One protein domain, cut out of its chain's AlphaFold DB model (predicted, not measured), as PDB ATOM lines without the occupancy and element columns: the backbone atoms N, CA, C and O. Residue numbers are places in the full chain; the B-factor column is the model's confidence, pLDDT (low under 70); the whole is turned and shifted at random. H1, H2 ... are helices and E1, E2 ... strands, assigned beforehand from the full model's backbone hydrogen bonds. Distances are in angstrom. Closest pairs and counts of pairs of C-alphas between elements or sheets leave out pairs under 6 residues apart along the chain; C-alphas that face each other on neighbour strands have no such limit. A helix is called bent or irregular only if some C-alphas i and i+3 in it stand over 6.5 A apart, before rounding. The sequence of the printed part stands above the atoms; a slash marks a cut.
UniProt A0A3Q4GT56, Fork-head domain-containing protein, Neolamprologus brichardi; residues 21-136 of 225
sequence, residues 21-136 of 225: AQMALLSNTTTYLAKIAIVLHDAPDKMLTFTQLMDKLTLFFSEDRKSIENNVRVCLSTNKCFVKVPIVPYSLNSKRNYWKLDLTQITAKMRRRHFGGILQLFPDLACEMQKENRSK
ATOM      1  N   ALA A  21     150.208 157.346 160.337       73.12
ATOM      2  CA  ALA A  21     149.825 156.071 160.943       73.12
ATOM      3  C   ALA A  21     150.228 154.869 160.074       73.12
ATOM      4  O   ALA A  21     150.705 153.860 160.596       73.12
ATOM      5  N   GLN A  22     150.087 154.976 158.749       72.31
ATOM      6  CA  GLN A  22     150.550 153.943 157.826       72.31
ATOM      7  C   GLN A  22     152.073 153.839 157.827       72.31
ATOM      8  O   GLN A  22     152.588 152.734 157.956       72.31
ATOM      9  N   MET A  23     152.804 154.955 157.777       76.06
ATOM     10  CA  MET A  23     154.268 154.954 157.858       76.06
ATOM     11  C   MET A  23     154.757 154.283 159.152       76.06
ATOM     12  O   MET A  23     155.677 153.467 159.099       76.06
ATOM     13  N   ALA A  24     154.097 154.539 160.289       78.44
ATOM     14  CA  ALA A  24     154.374 153.853 161.553       78.44
ATOM     15  C   ALA A  24     154.046 152.350 161.487       78.44
ATOM     16  O   ALA A  24     154.767 151.509 162.017       78.44
ATOM     17  N   LEU A  25     152.966 151.973 160.806       81.81
ATOM     18  CA  LEU A  25     152.614 150.570 160.616       81.81
ATOM     19  C   LEU A  25     153.630 149.843 159.725       81.81
ATOM     20  O   LEU A  25     154.065 148.735 160.040       81.81
ATOM     21  N   LEU A  26     154.054 150.489 158.641       81.81
ATOM     22  CA  LEU A  26     155.100 150.012 157.749       81.81
ATOM     23  C   LEU A  26     156.430 149.872 158.486       81.81
ATOM     24  O   LEU A  26     157.100 148.862 158.279       81.81
ATOM     25  N   SER A  27     156.800 150.803 159.371       79.06
ATOM     26  CA  SER A  27     158.015 150.676 160.185       79.06
ATOM     27  C   SER A  27     157.913 149.542 161.208       79.06
ATOM     28  O   SER A  27     158.866 148.785 161.365       79.06
ATOM     29  N   ASN A  28     156.752 149.374 161.850       79.81
ATOM     30  CA  ASN A  28     156.523 148.342 162.868       79.81
ATOM     31  C   ASN A  28     156.394 146.929 162.277       79.81
ATOM     32  O   ASN A  28     156.683 145.936 162.947       79.81
ATOM     33  N   THR A  29     155.956 146.807 161.023       84.19
ATOM     34  CA  THR A  29     155.894 145.509 160.343       84.19
ATOM     35  C   THR A  29     157.282 145.045 159.927       84.19
ATOM     36  O   THR A  29     158.051 145.780 159.313       84.19
ATOM     37  N   THR A  30     157.610 143.794 160.243       81.62
ATOM     38  CA  THR A  30     158.959 143.254 160.018       81.62
ATOM     39  C   THR A  30     159.101 142.510 158.695       81.62
ATOM     40  O   THR A  30     160.206 142.395 158.177       81.62
ATOM     41  N   THR A  31     158.010 142.002 158.109       92.88
ATOM     42  CA  THR A  31     158.099 141.131 156.929       92.88
ATOM     43  C   THR A  31     157.905 141.884 155.617       92.88
ATOM     44  O   THR A  31     157.024 142.735 155.496       92.88
ATOM     45  N   TYR A  32     158.679 141.501 154.593       93.69
ATOM     46  CA  TYR A  32     158.520 141.994 153.219       93.69
ATOM     47  C   TYR A  32     157.075 141.844 152.728       93.69
ATOM     48  O   TYR A  32     156.524 142.775 152.154       93.69
ATOM     49  N   LEU A  33     156.435 140.711 153.037       94.81
ATOM     50  CA  LEU A  33     155.039 140.449 152.682       94.81
ATOM     51  C   LEU A  33     154.089 141.531 153.219       94.81
ATOM     52  O   LEU A  33     153.257 142.040 152.473       94.81
ATOM     53  N   ALA A  34     154.222 141.881 154.502       93.94
ATOM     54  CA  ALA A  34     153.373 142.873 155.151       93.94
ATOM     55  C   ALA A  34     153.635 144.276 154.592       93.94
ATOM     56  O   ALA A  34     152.694 144.958 154.195       93.94
ATOM     57  N   LYS A  35     154.908 144.673 154.474       94.31
ATOM     58  CA  LYS A  35     155.287 145.983 153.921       94.31
ATOM     59  C   LYS A  35     154.787 146.158 152.483       94.31
ATOM     60  O   LYS A  35     154.141 147.158 152.190       94.31
ATOM     61  N   ILE A  36     155.002 145.168 151.608       95.31
ATOM     62  CA  ILE A  36     154.508 145.193 150.217       95.31
ATOM     63  C   ILE A  36     152.980 145.325 150.191       95.31
ATOM     64  O   ILE A  36     152.452 146.126 149.425       95.31
ATOM     65  N   ALA A  37     152.265 144.569 151.030       94.56
ATOM     66  CA  ALA A  37     150.809 144.626 151.081       94.56
ATOM     67  C   ALA A  37     150.282 146.011 151.487       94.56
ATOM     68  O   ALA A  37     149.320 146.480 150.886       94.56
ATOM     69  N   ILE A  38     150.917 146.677 152.457       93.38
ATOM     70  CA  ILE A  38     150.528 148.033 152.872       93.38
ATOM     71  C   ILE A  38     150.821 149.033 151.751       93.38
ATOM     72  O   ILE A  38     149.946 149.818 151.403       93.38
ATOM     73  N   VAL A  39     152.003 148.962 151.125       94.38
ATOM     74  CA  VAL A  39     152.362 149.842 149.998       94.38
ATOM     75  C   VAL A  39     151.381 149.693 148.827       94.38
ATOM     76  O   VAL A  39     150.985 150.691 148.227       94.38
ATOM     77  N   LEU A  40     150.970 148.462 148.502       94.31
ATOM     78  CA  LEU A  40     149.960 148.204 147.472       94.31
ATOM     79  C   LEU A  40     148.563 148.659 147.898       94.31
ATOM     80  O   LEU A  40     147.793 149.113 147.058       94.31
ATOM     81  N   HIS A  41     148.226 148.549 149.183       91.94
ATOM     82  CA  HIS A  41     146.952 149.031 149.702       91.94
ATOM     83  C   HIS A  41     146.855 150.561 149.655       91.94
ATOM     84  O   HIS A  41     145.791 151.082 149.345       91.94
ATOM     85  N   ASP A  42     147.941 151.278 149.922       89.94
ATOM     86  CA  ASP A  42     148.005 152.745 149.857       89.94
ATOM     87  C   ASP A  42     148.023 153.282 148.412       89.94
ATOM     88  O   ASP A  42     147.775 154.457 148.153       89.94
ATOM     89  N   ALA A  43     148.317 152.425 147.436       90.62
ATOM     90  CA  ALA A  43     148.415 152.830 146.045       90.62
ATOM     91  C   ALA A  43     147.070 153.287 145.451       90.62
ATOM     92  O   ALA A  43     146.022 152.704 145.769       90.62
ATOM     93  N   PRO A  44     147.098 154.246 144.500       85.31
ATOM     94  CA  PRO A  44     145.950 154.484 143.635       85.31
ATOM     95  C   PRO A  44     145.589 153.177 142.914       85.31
ATOM     96  O   PRO A  44     146.464 152.385 142.556       85.31
ATOM     97  N   ASP A  45     144.293 152.897 142.799       87.06
ATOM     98  CA  ASP A  45     143.744 151.678 142.184       87.06
ATOM     99  C   ASP A  45     144.229 150.341 142.790       87.06
ATOM    100  O   ASP A  45     144.002 149.266 142.226       87.06
ATOM    101  N   LYS A  46     144.867 150.389 143.969       91.19
ATOM    102  CA  LYS A  46     145.426 149.237 144.696       91.19
ATOM    103  C   LYS A  46     146.443 148.427 143.880       91.19
ATOM    104  O   LYS A  46     146.576 147.211 144.064       91.19
ATOM    105  N   MET A  47     147.149 149.086 142.958       92.50
ATOM    106  CA  MET A  47     148.148 148.456 142.098       92.50
ATOM    107  C   MET A  47     149.336 149.378 141.818       92.50
ATOM    108  O   MET A  47     149.186 150.586 141.683       92.50
ATOM    109  N   LEU A  48     150.537 148.805 141.712       94.12
ATOM    110  CA  LEU A  48     151.767 149.550 141.415       94.12
ATOM    111  C   LEU A  48     152.665 148.780 140.463       94.12
ATOM    112  O   LEU A  48     152.690 147.552 140.454       94.12
ATOM    113  N   THR A  49     153.456 149.501 139.678       93.88
ATOM    114  CA  THR A  49     154.564 148.886 138.941       93.88
ATOM    115  C   THR A  49     155.689 148.485 139.895       93.88
ATOM    116  O   THR A  49     155.819 149.030 140.991       93.88
ATOM    117  N   PHE A  50     156.549 147.557 139.467       93.75
ATOM    118  CA  PHE A  50     157.705 147.140 140.270       93.75
ATOM    119  C   PHE A  50     158.608 148.322 140.661       93.75
ATOM    120  O   PHE A  50     159.042 148.408 141.803       93.75
ATOM    121  N   THR A  51     158.846 149.263 139.742       92.44
ATOM    122  CA  THR A  51     159.658 150.459 140.009       92.44
ATOM    123  C   THR A  51     159.042 151.322 141.109       92.44
ATOM    124  O   THR A  51     159.721 151.635 142.079       92.44
ATOM    125  N   GLN A  52     157.740 151.616 141.022       93.50
ATOM    126  CA  GLN A  52     157.037 152.394 142.049       93.50
ATOM    127  C   GLN A  52     157.028 151.685 143.406       93.50
ATOM    128  O   GLN A  52     157.170 152.325 144.447       93.50
ATOM    129  N   LEU A  53     156.868 150.359 143.396       93.81
ATOM    130  CA  LEU A  53     156.930 149.550 144.607       93.81
ATOM    131  C   LEU A  53     158.311 149.670 145.265       93.81
ATOM    132  O   LEU A  53     158.394 149.893 146.468       93.81
ATOM    133  N   MET A  54     159.381 149.569 144.475       94.31
ATOM    134  CA  MET A  54     160.752 149.718 144.958       94.31
ATOM    135  C   MET A  54     161.009 151.098 145.551       94.31
ATOM    136  O   MET A  54     161.532 151.171 146.658       94.31
ATOM    137  N   ASP A  55     160.600 152.165 144.866       93.06
ATOM    138  CA  ASP A  55     160.836 153.536 145.331       93.06
ATOM    139  C   ASP A  55     160.109 153.821 146.658       93.06
ATOM    140  O   ASP A  55     160.672 154.454 147.553       93.06
ATOM    141  N   LYS A  56     158.890 153.289 146.840       92.31
ATOM    142  CA  LYS A  56     158.187 153.365 148.130       92.31
ATOM    143  C   LYS A  56     158.862 152.497 149.195       92.31
ATOM    144  O   LYS A  56     159.045 152.950 150.319       92.31
ATOM    145  N   LEU A  57     159.248 151.261 148.868       92.19
ATOM    146  CA  LEU A  57     159.809 150.318 149.841       92.19
ATOM    147  C   LEU A  57     161.186 150.724 150.363       92.19
ATOM    148  O   LEU A  57     161.463 150.498 151.539       92.19
ATOM    149  N   THR A  58     162.026 151.352 149.538       91.06
ATOM    150  CA  THR A  58     163.364 151.803 149.955       91.06
ATOM    151  C   THR A  58     163.342 152.790 151.119       91.06
ATOM    152  O   THR A  58     164.335 152.911 151.819       91.06
ATOM    153  N   LEU A  59     162.210 153.452 151.374       88.31
ATOM    154  CA  LEU A  59     162.048 154.352 152.516       88.31
ATOM    155  C   LEU A  59     161.877 153.607 153.854       88.31
ATOM    156  O   LEU A  59     162.035 154.207 154.912       88.31
ATOM    157  N   PHE A  60     161.543 152.312 153.820       86.25
ATOM    158  CA  PHE A  60     161.192 151.516 155.006       86.25
ATOM    159  C   PHE A  60     162.214 150.443 155.371       86.25
ATOM    160  O   PHE A  60     162.007 149.708 156.343       86.25
ATOM    161  N   PHE A  61     163.269 150.308 154.573       87.81
ATOM    162  CA  PHE A  61     164.342 149.353 154.786       87.81
ATOM    163  C   PHE A  61     165.658 150.105 154.925       87.81
ATOM    164  O   PHE A  61     165.957 150.992 154.134       87.81
ATOM    165  N   SER A  62     166.465 149.694 155.897       85.81
ATOM    166  CA  SER A  62     167.831 150.195 156.078       85.81
ATOM    167  C   SER A  62     168.866 149.401 155.266       85.81
ATOM    168  O   SER A  62     170.063 149.560 155.474       85.81
ATOM    169  N   GLU A  63     168.409 148.495 154.399       89.00
ATOM    170  CA  GLU A  63     169.248 147.634 153.562       89.00
ATOM    171  C   GLU A  63     169.598 148.301 152.224       89.00
ATOM    172  O   GLU A  63     168.936 149.235 151.769       89.00
ATOM    173  N   ASP A  64     170.600 147.756 151.532       93.25
ATOM    174  CA  ASP A  64     170.949 148.198 150.185       93.25
ATOM    175  C   ASP A  64     169.798 147.990 149.195       93.25
ATOM    176  O   ASP A  64     169.161 146.930 149.154       93.25
ATOM    177  N   ARG A  65     169.611 148.960 148.286       93.25
ATOM    178  CA  ARG A  65     168.566 148.924 147.245       93.25
ATOM    179  C   ARG A  65     168.543 147.598 146.480       93.25
ATOM    180  O   ARG A  65     167.465 147.070 146.239       93.25
ATOM    181  N   LYS A  66     169.711 147.037 146.142       94.19
ATOM    182  CA  LYS A  66     169.829 145.756 145.417       94.19
ATOM    183  C   LYS A  66     169.331 144.554 146.233       94.19
ATOM    184  O   LYS A  66     168.692 143.672 145.663       94.19
ATOM    185  N   SER A  67     169.601 144.524 147.544       93.44
ATOM    186  CA  SER A  67     169.113 143.470 148.455       93.44
ATOM    187  C   SER A  67     167.590 143.509 148.531       93.44
ATOM    188  O   SER A  67     166.921 142.509 148.258       93.44
ATOM    189  N   ILE A  68     167.048 144.705 148.785       93.75
ATOM    190  CA  ILE A  68     165.605 144.952 148.828       93.75
ATOM    191  C   ILE A  68     164.972 144.497 147.513       93.75
ATOM    192  O   ILE A  68     163.986 143.770 147.519       93.75
ATOM    193  N   GLU A  69     165.565 144.862 146.377       95.00
ATOM    194  CA  GLU A  69     165.041 144.537 145.052       95.00
ATOM    195  C   GLU A  69     164.950 143.030 144.805       95.00
ATOM    196  O   GLU A  69     163.939 142.534 144.297       95.00
ATOM    197  N   ASN A  70     165.983 142.288 145.205       95.44
ATOM    198  CA  ASN A  70     165.990 140.835 145.128       95.44
ATOM    199  C   ASN A  70     164.919 140.214 146.037       95.44
ATOM    200  O   ASN A  70     164.108 139.409 145.582       95.44
ATOM    201  N   ASN A  71     164.867 140.635 147.302       95.38
ATOM    202  CA  ASN A  71     163.900 140.126 148.274       95.38
ATOM    203  C   ASN A  71     162.457 140.419 147.852       95.38
ATOM    204  O   ASN A  71     161.586 139.557 147.974       95.38
ATOM    205  N   VAL A  72     162.201 141.601 147.291       95.38
ATOM    206  CA  VAL A  72     160.893 141.977 146.747       95.38
ATOM    207  C   VAL A  72     160.543 141.107 145.542       95.38
ATOM    208  O   VAL A  72     159.437 140.572 145.500       95.38
ATOM    209  N   ARG A  73     161.465 140.872 144.597       95.25
ATOM    210  CA  ARG A  73     161.228 139.948 143.469       95.25
ATOM    211  C   ARG A  73     160.886 138.533 143.928       95.25
ATOM    212  O   ARG A  73     159.917 137.948 143.438       95.25
ATOM    213  N   VAL A  74     161.645 137.994 144.880       95.50
ATOM    214  CA  VAL A  74     161.379 136.670 145.466       95.50
ATOM    215  C   VAL A  74     160.019 136.664 146.163       95.50
ATOM    216  O   VAL A  74     159.233 135.737 145.979       95.50
ATOM    217  N   CYS A  75     159.688 137.715 146.914       95.69
ATOM    218  CA  CYS A  75     158.418 137.807 147.625       95.69
ATOM    219  C   CYS A  75     157.219 137.852 146.665       95.69
ATOM    220  O   CYS A  75     156.261 137.101 146.859       95.69
ATOM    221  N   LEU A  76     157.288 138.674 145.614       95.06
ATOM    222  CA  LEU A  76     156.232 138.810 144.608       95.06
ATOM    223  C   LEU A  76     156.012 137.515 143.815       95.06
ATOM    224  O   LEU A  76     154.875 137.166 143.521       95.06
ATOM    225  N   SER A  77     157.081 136.784 143.495       94.06
ATOM    226  CA  SER A  77     156.998 135.533 142.722       94.06
ATOM    227  C   SER A  77     156.586 134.319 143.559       94.06
ATOM    228  O   SER A  77     155.877 133.445 143.070       94.06
ATOM    229  N   THR A  78     157.000 134.259 144.827       94.75
ATOM    230  CA  THR A  78     156.723 133.105 145.701       94.75
ATOM    231  C   THR A  78     155.291 133.117 146.242       94.75
ATOM    232  O   THR A  78     154.707 132.061 146.493       94.75
ATOM    233  N   ASN A  79     154.708 134.299 146.457       95.06
ATOM    234  CA  ASN A  79     153.407 134.428 147.107       95.06
ATOM    235  C   ASN A  79     152.291 134.647 146.083       95.06
ATOM    236  O   ASN A  79     152.199 135.702 145.464       95.06
ATOM    237  N   LYS A  80     151.365 133.685 145.997       93.94
ATOM    238  CA  LYS A  80     150.211 133.723 145.078       93.94
ATOM    239  C   LYS A  80     149.246 134.894 145.299       93.94
ATOM    240  O   LYS A  80     148.394 135.132 144.454       93.94
ATOM    241  N   CYS A  81     149.344 135.592 146.431       94.56
ATOM    242  CA  CYS A  81     148.539 136.779 146.709       94.56
ATOM    243  C   CYS A  81     149.008 138.021 145.947       94.56
ATOM    244  O   CYS A  81     148.274 139.001 145.910       94.56
ATOM    245  N   PHE A  82     150.201 138.016 145.352       95.50
ATOM    246  CA  PHE A  82     150.628 139.096 144.472       95.50
ATOM    247  C   PHE A  82     150.405 138.688 143.027       95.50
ATOM    248  O   PHE A  82     151.070 137.800 142.499       95.50
ATOM    249  N   VAL A  83     149.441 139.342 142.389       93.88
ATOM    250  CA  VAL A  83     149.055 139.045 141.014       93.88
ATOM    251  C   VAL A  83     149.682 140.064 140.074       93.88
ATOM    252  O   VAL A  83     149.652 141.273 140.324       93.88
ATOM    253  N   LYS A  84     150.273 139.564 138.990       93.12
ATOM    254  CA  LYS A  84     150.851 140.377 137.923       93.12
ATOM    255  C   LYS A  84     149.752 140.714 136.918       93.12
ATOM    256  O   LYS A  84     149.171 139.813 136.321       93.12
ATOM    257  N   VAL A  85     149.477 142.000 136.736       90.31
ATOM    258  CA  VAL A  85     148.446 142.515 135.830       90.31
ATOM    259  C   VAL A  85     149.134 143.219 134.652       90.31
ATOM    260  O   VAL A  85     149.900 144.163 134.877       90.31
ATOM    261  N   PRO A  86     148.918 142.773 133.401       87.50
ATOM    262  CA  PRO A  86     149.445 143.459 132.223       87.50
ATOM    263  C   PRO A  86     148.912 144.891 132.127       87.50
ATOM    264  O   PRO A  86     147.733 145.130 132.372       87.50
ATOM    265  N   ILE A  87     149.767 145.849 131.750       82.75
ATOM    266  CA  ILE A  87     149.328 147.241 131.524       82.75
ATOM    267  C   ILE A  87     148.501 147.334 130.244       82.75
ATOM    268  O   ILE A  87     147.505 148.048 130.184       82.75
ATOM    269  N   VAL A  88     148.928 146.608 129.212       79.00
ATOM    270  CA  VAL A  88     148.224 146.534 127.937       79.00
ATOM    271  C   VAL A  88     147.483 145.193 127.905       79.00
ATOM    272  O   VAL A  88     148.148 144.154 127.919       79.00
ATOM    273  N   PRO A  89     146.135 145.189 127.842       68.62
ATOM    274  CA  PRO A  89     145.305 143.986 127.988       68.62
ATOM    275  C   PRO A  89     145.602 142.853 126.995       68.62
ATOM    276  O   PRO A  89     145.233 141.710 127.242       68.62
ATOM    277  N   TYR A  90     146.286 143.158 125.889       66.81
ATOM    278  CA  TYR A  90     146.587 142.213 124.810       66.81
ATOM    279  C   TYR A  90     148.076 141.880 124.666       66.81
ATOM    280  O   TYR A  90     148.446 141.118 123.777       66.81
ATOM    281  N   SER A  91     148.947 142.420 125.525       63.22
ATOM    282  CA  SER A  91     150.370 142.081 125.500       63.22
ATOM    283  C   SER A  91     150.752 141.296 126.748       63.22
ATOM    284  O   SER A  91     150.842 141.851 127.842       63.22
ATOM    285  N   LEU A  92     151.052 140.011 126.577       62.81
ATOM    286  CA  LEU A  92     151.589 139.168 127.653       62.81
ATOM    287  C   LEU A  92     153.010 139.597 128.075       62.81
ATOM    288  O   LEU A  92     153.428 139.339 129.202       62.81
ATOM    289  N   ASN A  93     153.713 140.325 127.200       58.84
ATOM    290  CA  ASN A  93     155.091 140.786 127.381       58.84
ATOM    291  C   ASN A  93     155.201 142.314 127.532       58.84
ATOM    292  O   ASN A  93     156.175 142.914 127.075       58.84
ATOM    293  N   SER A  94     154.216 142.990 128.147       58.91
ATOM    294  CA  SER A  94     154.357 144.434 128.384       58.91
ATOM    295  C   SER A  94     155.606 144.719 129.220       58.91
ATOM    296  O   SER A  94     155.760 144.205 130.332       58.91
ATOM    297  N   LYS A  95     156.467 145.603 128.694       65.06
ATOM    298  CA  LYS A  95     157.717 146.104 129.303       65.06
ATOM    299  C   LYS A  95     157.535 146.633 130.732       65.06
ATOM    300  O   LYS A  95     158.493 146.754 131.488       65.06
ATOM    301  N   ARG A  96     156.301 146.951 131.117       76.69
ATOM    302  CA  ARG A  96     155.902 147.300 132.476       76.69
ATOM    303  C   ARG A  96     154.613 146.547 132.788       76.69
ATOM    304  O   ARG A  96     153.717 146.527 131.958       76.69
ATOM    305  N   ASN A  97     154.555 145.910 133.952       89.69
ATOM    306  CA  ASN A  97     153.370 145.234 134.479       89.69
ATOM    307  C   ASN A  97     153.035 145.849 135.836       89.69
ATOM    308  O   ASN A  97     153.947 146.291 136.546       89.69
ATOM    309  N   TYR A  98     151.756 145.848 136.192       92.75
ATOM    310  CA  TYR A  98     151.315 146.165 137.540       92.75
ATOM    311  C   TYR A  98     151.372 144.923 138.427       92.75
ATOM    312  O   TYR A  98     151.258 143.786 137.970       92.75
ATOM    313  N   TRP A  99     151.527 145.167 139.716       94.94
ATOM    314  CA  TRP A  99     151.346 144.204 140.782       94.94
ATOM    315  C   TRP A  99     150.160 144.647 141.615       94.94
ATOM    316  O   TRP A  99     150.049 145.821 141.967       94.94
ATOM    317  N   LYS A 100     149.287 143.698 141.930       94.88
ATOM    318  CA  LYS A 100     148.118 143.904 142.779       94.88
ATOM    319  C   LYS A 100     148.110 142.867 143.894       94.88
ATOM    320  O   LYS A 100     148.593 141.749 143.718       94.88
ATOM    321  N   LEU A 101     147.558 143.251 145.039       95.00
ATOM    322  CA  LEU A 101     147.286 142.331 146.135       95.00
ATOM    323  C   LEU A 101     145.898 141.703 145.954       95.00
ATOM    324  O   LEU A 101     144.893 142.409 145.891       95.00
ATOM    325  N   ASP A 102     145.852 140.378 145.895       93.38
ATOM    326  CA  ASP A 102     144.630 139.583 145.952       93.38
ATOM    327  C   ASP A 102     144.414 139.062 147.379       93.38
ATOM    328  O   ASP A 102     145.155 138.210 147.883       93.38
ATOM    329  N   LEU A 103     143.384 139.597 148.033       90.56
ATOM    330  CA  LEU A 103     143.027 139.259 149.409       90.56
ATOM    331  C   LEU A 103     142.470 137.836 149.537       90.56
ATOM    332  O   LEU A 103     142.632 137.214 150.584       90.56
ATOM    333  N   THR A 104     141.873 137.288 148.475       89.75
ATOM    334  CA  THR A 104     141.262 135.947 148.494       89.75
ATOM    335  C   THR A 104     142.308 134.840 148.644       89.75
ATOM    336  O   THR A 104     142.052 133.792 149.235       89.75
ATOM    337  N   GLN A 105     143.530 135.111 148.184       91.88
ATOM    338  CA  GLN A 105     144.661 134.188 148.224       91.88
ATOM    339  C   GLN A 105     145.434 134.249 149.553       91.88
ATOM    340  O   GLN A 105     146.395 133.498 149.756       91.88
ATOM    341  N   ILE A 106     145.048 135.136 150.479       91.50
ATOM    342  CA  ILE A 106     145.701 135.262 151.784       91.50
ATOM    343  C   ILE A 106     145.198 134.161 152.716       91.50
ATOM    344  O   ILE A 106     144.090 134.184 153.243       91.50
ATOM    345  N   THR A 107     146.072 133.194 152.988       91.62
ATOM    346  CA  THR A 107     145.750 132.078 153.885       91.62
ATOM    347  C   THR A 107     145.634 132.515 155.351       91.62
ATOM    348  O   THR A 107     146.308 133.442 155.813       91.62
ATOM    349  N   ALA A 108     144.890 131.750 156.157       89.81
ATOM    350  CA  ALA A 108     144.807 131.956 157.608       89.81
ATOM    351  C   ALA A 108     146.178 131.908 158.320       89.81
ATOM    352  O   ALA A 108     146.348 132.475 159.402       89.81
ATOM    353  N   LYS A 109     147.172 131.213 157.745       90.75
ATOM    354  CA  LYS A 109     148.551 131.186 158.259       90.75
ATOM    355  C   LYS A 109     149.269 132.502 157.978       90.75
ATOM    356  O   LYS A 109     149.892 133.044 158.888       90.75
ATOM    357  N   MET A 110     149.155 133.022 156.756       92.44
ATOM    358  CA  MET A 110     149.718 134.324 156.393       92.44
ATOM    359  C   MET A 110     149.103 135.423 157.247       92.44
ATOM    360  O   MET A 110     149.837 136.209 157.842       92.44
ATOM    361  N   ARG A 111     147.773 135.411 157.399       89.56
ATOM    362  CA  ARG A 111     147.046 136.383 158.214       89.56
ATOM    363  C   ARG A 111     147.603 136.483 159.635       89.56
ATOM    364  O   ARG A 111     147.961 137.565 160.081       89.56
ATOM    365  N   ARG A 112     147.770 135.339 160.308       89.50
ATOM    366  CA  ARG A 112     148.312 135.270 161.677       89.50
ATOM    367  C   ARG A 112     149.772 135.713 161.785       89.50
ATOM    368  O   ARG A 112     150.137 136.324 162.777       89.50
ATOM    369  N   ARG A 113     150.611 135.376 160.799       90.69
ATOM    370  CA  ARG A 113     152.068 135.600 160.873       90.69
ATOM    371  C   ARG A 113     152.523 136.961 160.368       90.69
ATOM    372  O   ARG A 113     153.561 137.443 160.802       90.69
ATOM    373  N   HIS A 114     151.800 137.534 159.416       91.50
ATOM    374  CA  HIS A 114     152.251 138.716 158.684       91.50
ATOM    375  C   HIS A 114     151.246 139.854 158.753       91.50
ATOM    376  O   HIS A 114     151.653 141.006 158.823       91.50
ATOM    377  N   PHE A 115     149.948 139.541 158.775       89.94
ATOM    378  CA  PHE A 115     148.916 140.572 158.727       89.94
ATOM    379  C   PHE A 115     148.341 140.932 160.098       89.94
ATOM    380  O   PHE A 115     147.568 141.876 160.179       89.94
ATOM    381  N   GLY A 116     148.713 140.230 161.175       87.31
ATOM    382  CA  GLY A 116     148.089 140.383 162.494       87.31
ATOM    383  C   GLY A 116     148.034 141.830 162.992       87.31
ATOM    384  O   GLY A 116     146.979 142.280 163.422       87.31
ATOM    385  N   GLY A 117     149.133 142.579 162.853       85.94
ATOM    386  CA  GLY A 117     149.191 143.991 163.248       85.94
ATOM    387  C   GLY A 117     148.535 144.964 162.266       85.94
ATOM    388  O   GLY A 117     148.349 146.122 162.606       85.94
ATOM    389  N   ILE A 118     148.186 144.520 161.055       88.44
ATOM    390  CA  ILE A 118     147.717 145.388 159.960       88.44
ATOM    391  C   ILE A 118     146.316 145.035 159.465       88.44
ATOM    392  O   ILE A 118     145.843 145.624 158.499       88.44
ATOM    393  N   LEU A 119     145.629 144.102 160.131       87.38
ATOM    394  CA  LEU A 119     144.274 143.671 159.773       87.38
ATOM    395  C   LEU A 119     143.260 144.817 159.744       87.38
ATOM    396  O   LEU A 119     142.306 144.750 158.979       87.38
ATOM    397  N   GLN A 120     143.488 145.880 160.516       85.94
ATOM    398  CA  GLN A 120     142.659 147.087 160.489       85.94
ATOM    399  C   GLN A 120     142.624 147.777 159.114       85.94
ATOM    400  O   GLN A 120     141.641 148.432 158.794       85.94
ATOM    401  N   LEU A 121     143.663 147.602 158.287       85.62
ATOM    402  CA  LEU A 121     143.697 148.114 156.911       85.62
ATOM    403  C   LEU A 121     142.951 147.203 155.923       85.62
ATOM    404  O   LEU A 121     142.663 147.603 154.799       85.62
ATOM    405  N   PHE A 122     142.637 145.972 156.329       87.12
ATOM    406  CA  PHE A 122     142.021 144.951 155.485       87.12
ATOM    407  C   PHE A 122     140.778 144.366 156.175       87.12
ATOM    408  O   PHE A 122     140.796 143.203 156.594       87.12
ATOM    409  N   PRO A 123     139.687 145.145 156.305       82.44
ATOM    410  CA  PRO A 123     138.472 144.706 156.994       82.44
ATOM    411  C   PRO A 123     137.883 143.417 156.397       82.44
ATOM    412  O   PRO A 123     137.441 142.542 157.143       82.44
ATOM    413  N   ASP A 124     137.985 143.232 155.080       80.19
ATOM    414  CA  ASP A 124     137.538 142.011 154.398       80.19
ATOM    415  C   ASP A 124     138.287 140.761 154.899       80.19
ATOM    416  O   ASP A 124     137.687 139.718 155.155       80.19
ATOM    417  N   LEU A 125     139.599 140.875 155.148       78.25
ATOM    418  CA  LEU A 125     140.403 139.779 155.707       78.25
ATOM    419  C   LEU A 125     140.069 139.480 157.172       78.25
ATOM    420  O   LEU A 125     140.248 138.339 157.625       78.25
ATOM    421  N   ALA A 126     139.644 140.504 157.916       72.56
ATOM    422  CA  ALA A 126     139.245 140.384 159.311       72.56
ATOM    423  C   ALA A 126     137.889 139.669 159.439       72.56
ATOM    424  O   ALA A 126     137.731 138.807 160.306       72.56
ATOM    425  N   CYS A 127     136.938 139.952 158.542       69.31
ATOM    426  CA  CYS A 127     135.612 139.333 158.555       69.31
ATOM    427  C   CYS A 127     135.663 137.819 158.270       69.31
ATOM    428  O   CYS A 127     134.983 137.027 158.931       69.31
ATOM    429  N   GLU A 128     136.536 137.377 157.362       60.34
ATOM    430  CA  GLU A 128     136.694 135.953 157.025       60.34
ATOM    431  C   GLU A 128     137.230 135.096 158.195       60.34
ATOM    432  O   GLU A 128     137.050 133.877 158.207       60.34
ATOM    433  N   MET A 129     137.811 135.698 159.248       54.22
ATOM    434  CA  MET A 129     138.128 134.970 160.492       54.22
ATOM    435  C   MET A 129     136.883 134.473 161.231       54.22
ATOM    436  O   MET A 129     136.939 133.441 161.904       54.22
ATOM    437  N   GLN A 130     135.770 135.197 161.143       52.78
ATOM    438  CA  GLN A 130     134.547 134.853 161.868       52.78
ATOM    439  C   GLN A 130     133.724 133.804 161.107       52.78
ATOM    440  O   GLN A 130     133.093 132.940 161.720       52.78
ATOM    441  N   LYS A 131     133.788 133.821 159.770       54.53
ATOM    442  CA  LYS A 131     133.030 132.912 158.898       54.53
ATOM    443  C   LYS A 131     133.623 131.503 158.830       54.53
ATOM    444  O   LYS A 131     132.870 130.540 158.952       54.53
ATOM    445  N   GLU A 132     134.952 131.369 158.739       51.59
ATOM    446  CA  GLU A 132     135.643 130.064 158.697       51.59
ATOM    447  C   GLU A 132     135.435 129.242 159.988       51.59
ATOM    448  O   GLU A 132     135.355 128.015 159.946       51.59
ATOM    449  N   ASN A 133     135.288 129.906 161.140       51.16
ATOM    450  CA  ASN A 133     134.959 129.236 162.401       51.16
ATOM    451  C   ASN A 133     133.494 128.772 162.451       51.16
ATOM    452  O   ASN A 133     133.215 127.697 162.974       51.16
ATOM    453  N   ARG A 134     132.553 129.528 161.864       49.44
ATOM    454  CA  ARG A 134     131.135 129.130 161.796       49.44
ATOM    455  C   ARG A 134     130.887 127.976 160.822       49.44
ATOM    456  O   ARG A 134     130.086 127.101 161.135       49.44
ATOM    457  N   SER A 135     131.582 127.939 159.685       48.91
ATOM    458  CA  SER A 135     131.424 126.873 158.686       48.91
ATOM    459  C   SER A 135     132.124 125.564 159.071       48.91
ATOM    460  O   SER A 135     131.616 124.489 158.762       48.91
ATOM    461  N   LYS A 136     133.236 125.616 159.821       48.66
ATOM    462  CA  LYS A 136     133.851 124.407 160.407       48.66
ATOM    463  C   LYS A 136     133.061 123.847 161.592       48.66
ATOM    464  O   LYS A 136     133.083 122.641 161.810       48.66
TER     465      LYS A 136
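This is residues 21 to 136 of the 225 residues of the protein "Fork-head domain-containing protein" of Neolamprologus brichardi (UniProt A0A3Q4GT56). A small three-stranded sheet has one face covered by H2, the helix in the middle, and H1, H3, H4 and H5 pack round H2. H6 folds back from H5, farthest from the mean of the C-alphas. The printed part has 116 residues, running H1 H2 E1 H3 H4 E2 E3 H5 H6; the sheet's order is E1, E3, E2, all antiparallel. It is mostly helix and compact, with a radius of gyration of the C-alphas of 14.8 A and spans of 45 by 38 by 24 A.

Start at E3, residues 97 to 101, with antiparallel neighbours E1, residues 47 to 49, and E2, residues 82 to 86; N 48 and O 99, 3.0 A, and N 83 and O 100, 2.9 A, are within hydrogen-bond range. H2, residues 32 to 42, is on the sheet at a height of 8.8 A, across the strands. On the same face is H3, residues 50 to 57; H4, residues 65 to 78, only grazes the sheet with residues 75 to 77. E1, H3 H4, E2 form a split strand-helix-strand unit, E3 between its strands, with a right-handed crossover. H2 is the hub, and its closest C-alphas to H3 are Val 39 and Lys 56, 7.1 A. It touches H5, residues 108 to 121, at Ala 34 and His 114, C-alphas 5.6 A apart, and forms a helical hairpin with H1, residues 21 to 28. Every O i to N i+4 pair is within hydrogen-bond range in H1, H2, H3 and H4, against 5 of 10 in H5 and 6 of 10 in H6, residues 123 to 136.

Find C-alpha 21 at (149.825, 156.071, 160.943), where H1 begins. H4 spans 19.8 A. H5 is irregular, C-alphas 117 and 120 being 7.7 A apart. H6 runs 21.1 A to C-alpha 136 at (133.851, 124.407, 160.407).

The C-alphas farthest apart, Asp 64 and Ser 135, are 45.7 A apart. The printed part has no cut, and no link is long. Confidence is under 70 at residues 89 to 95 and 127 to 136.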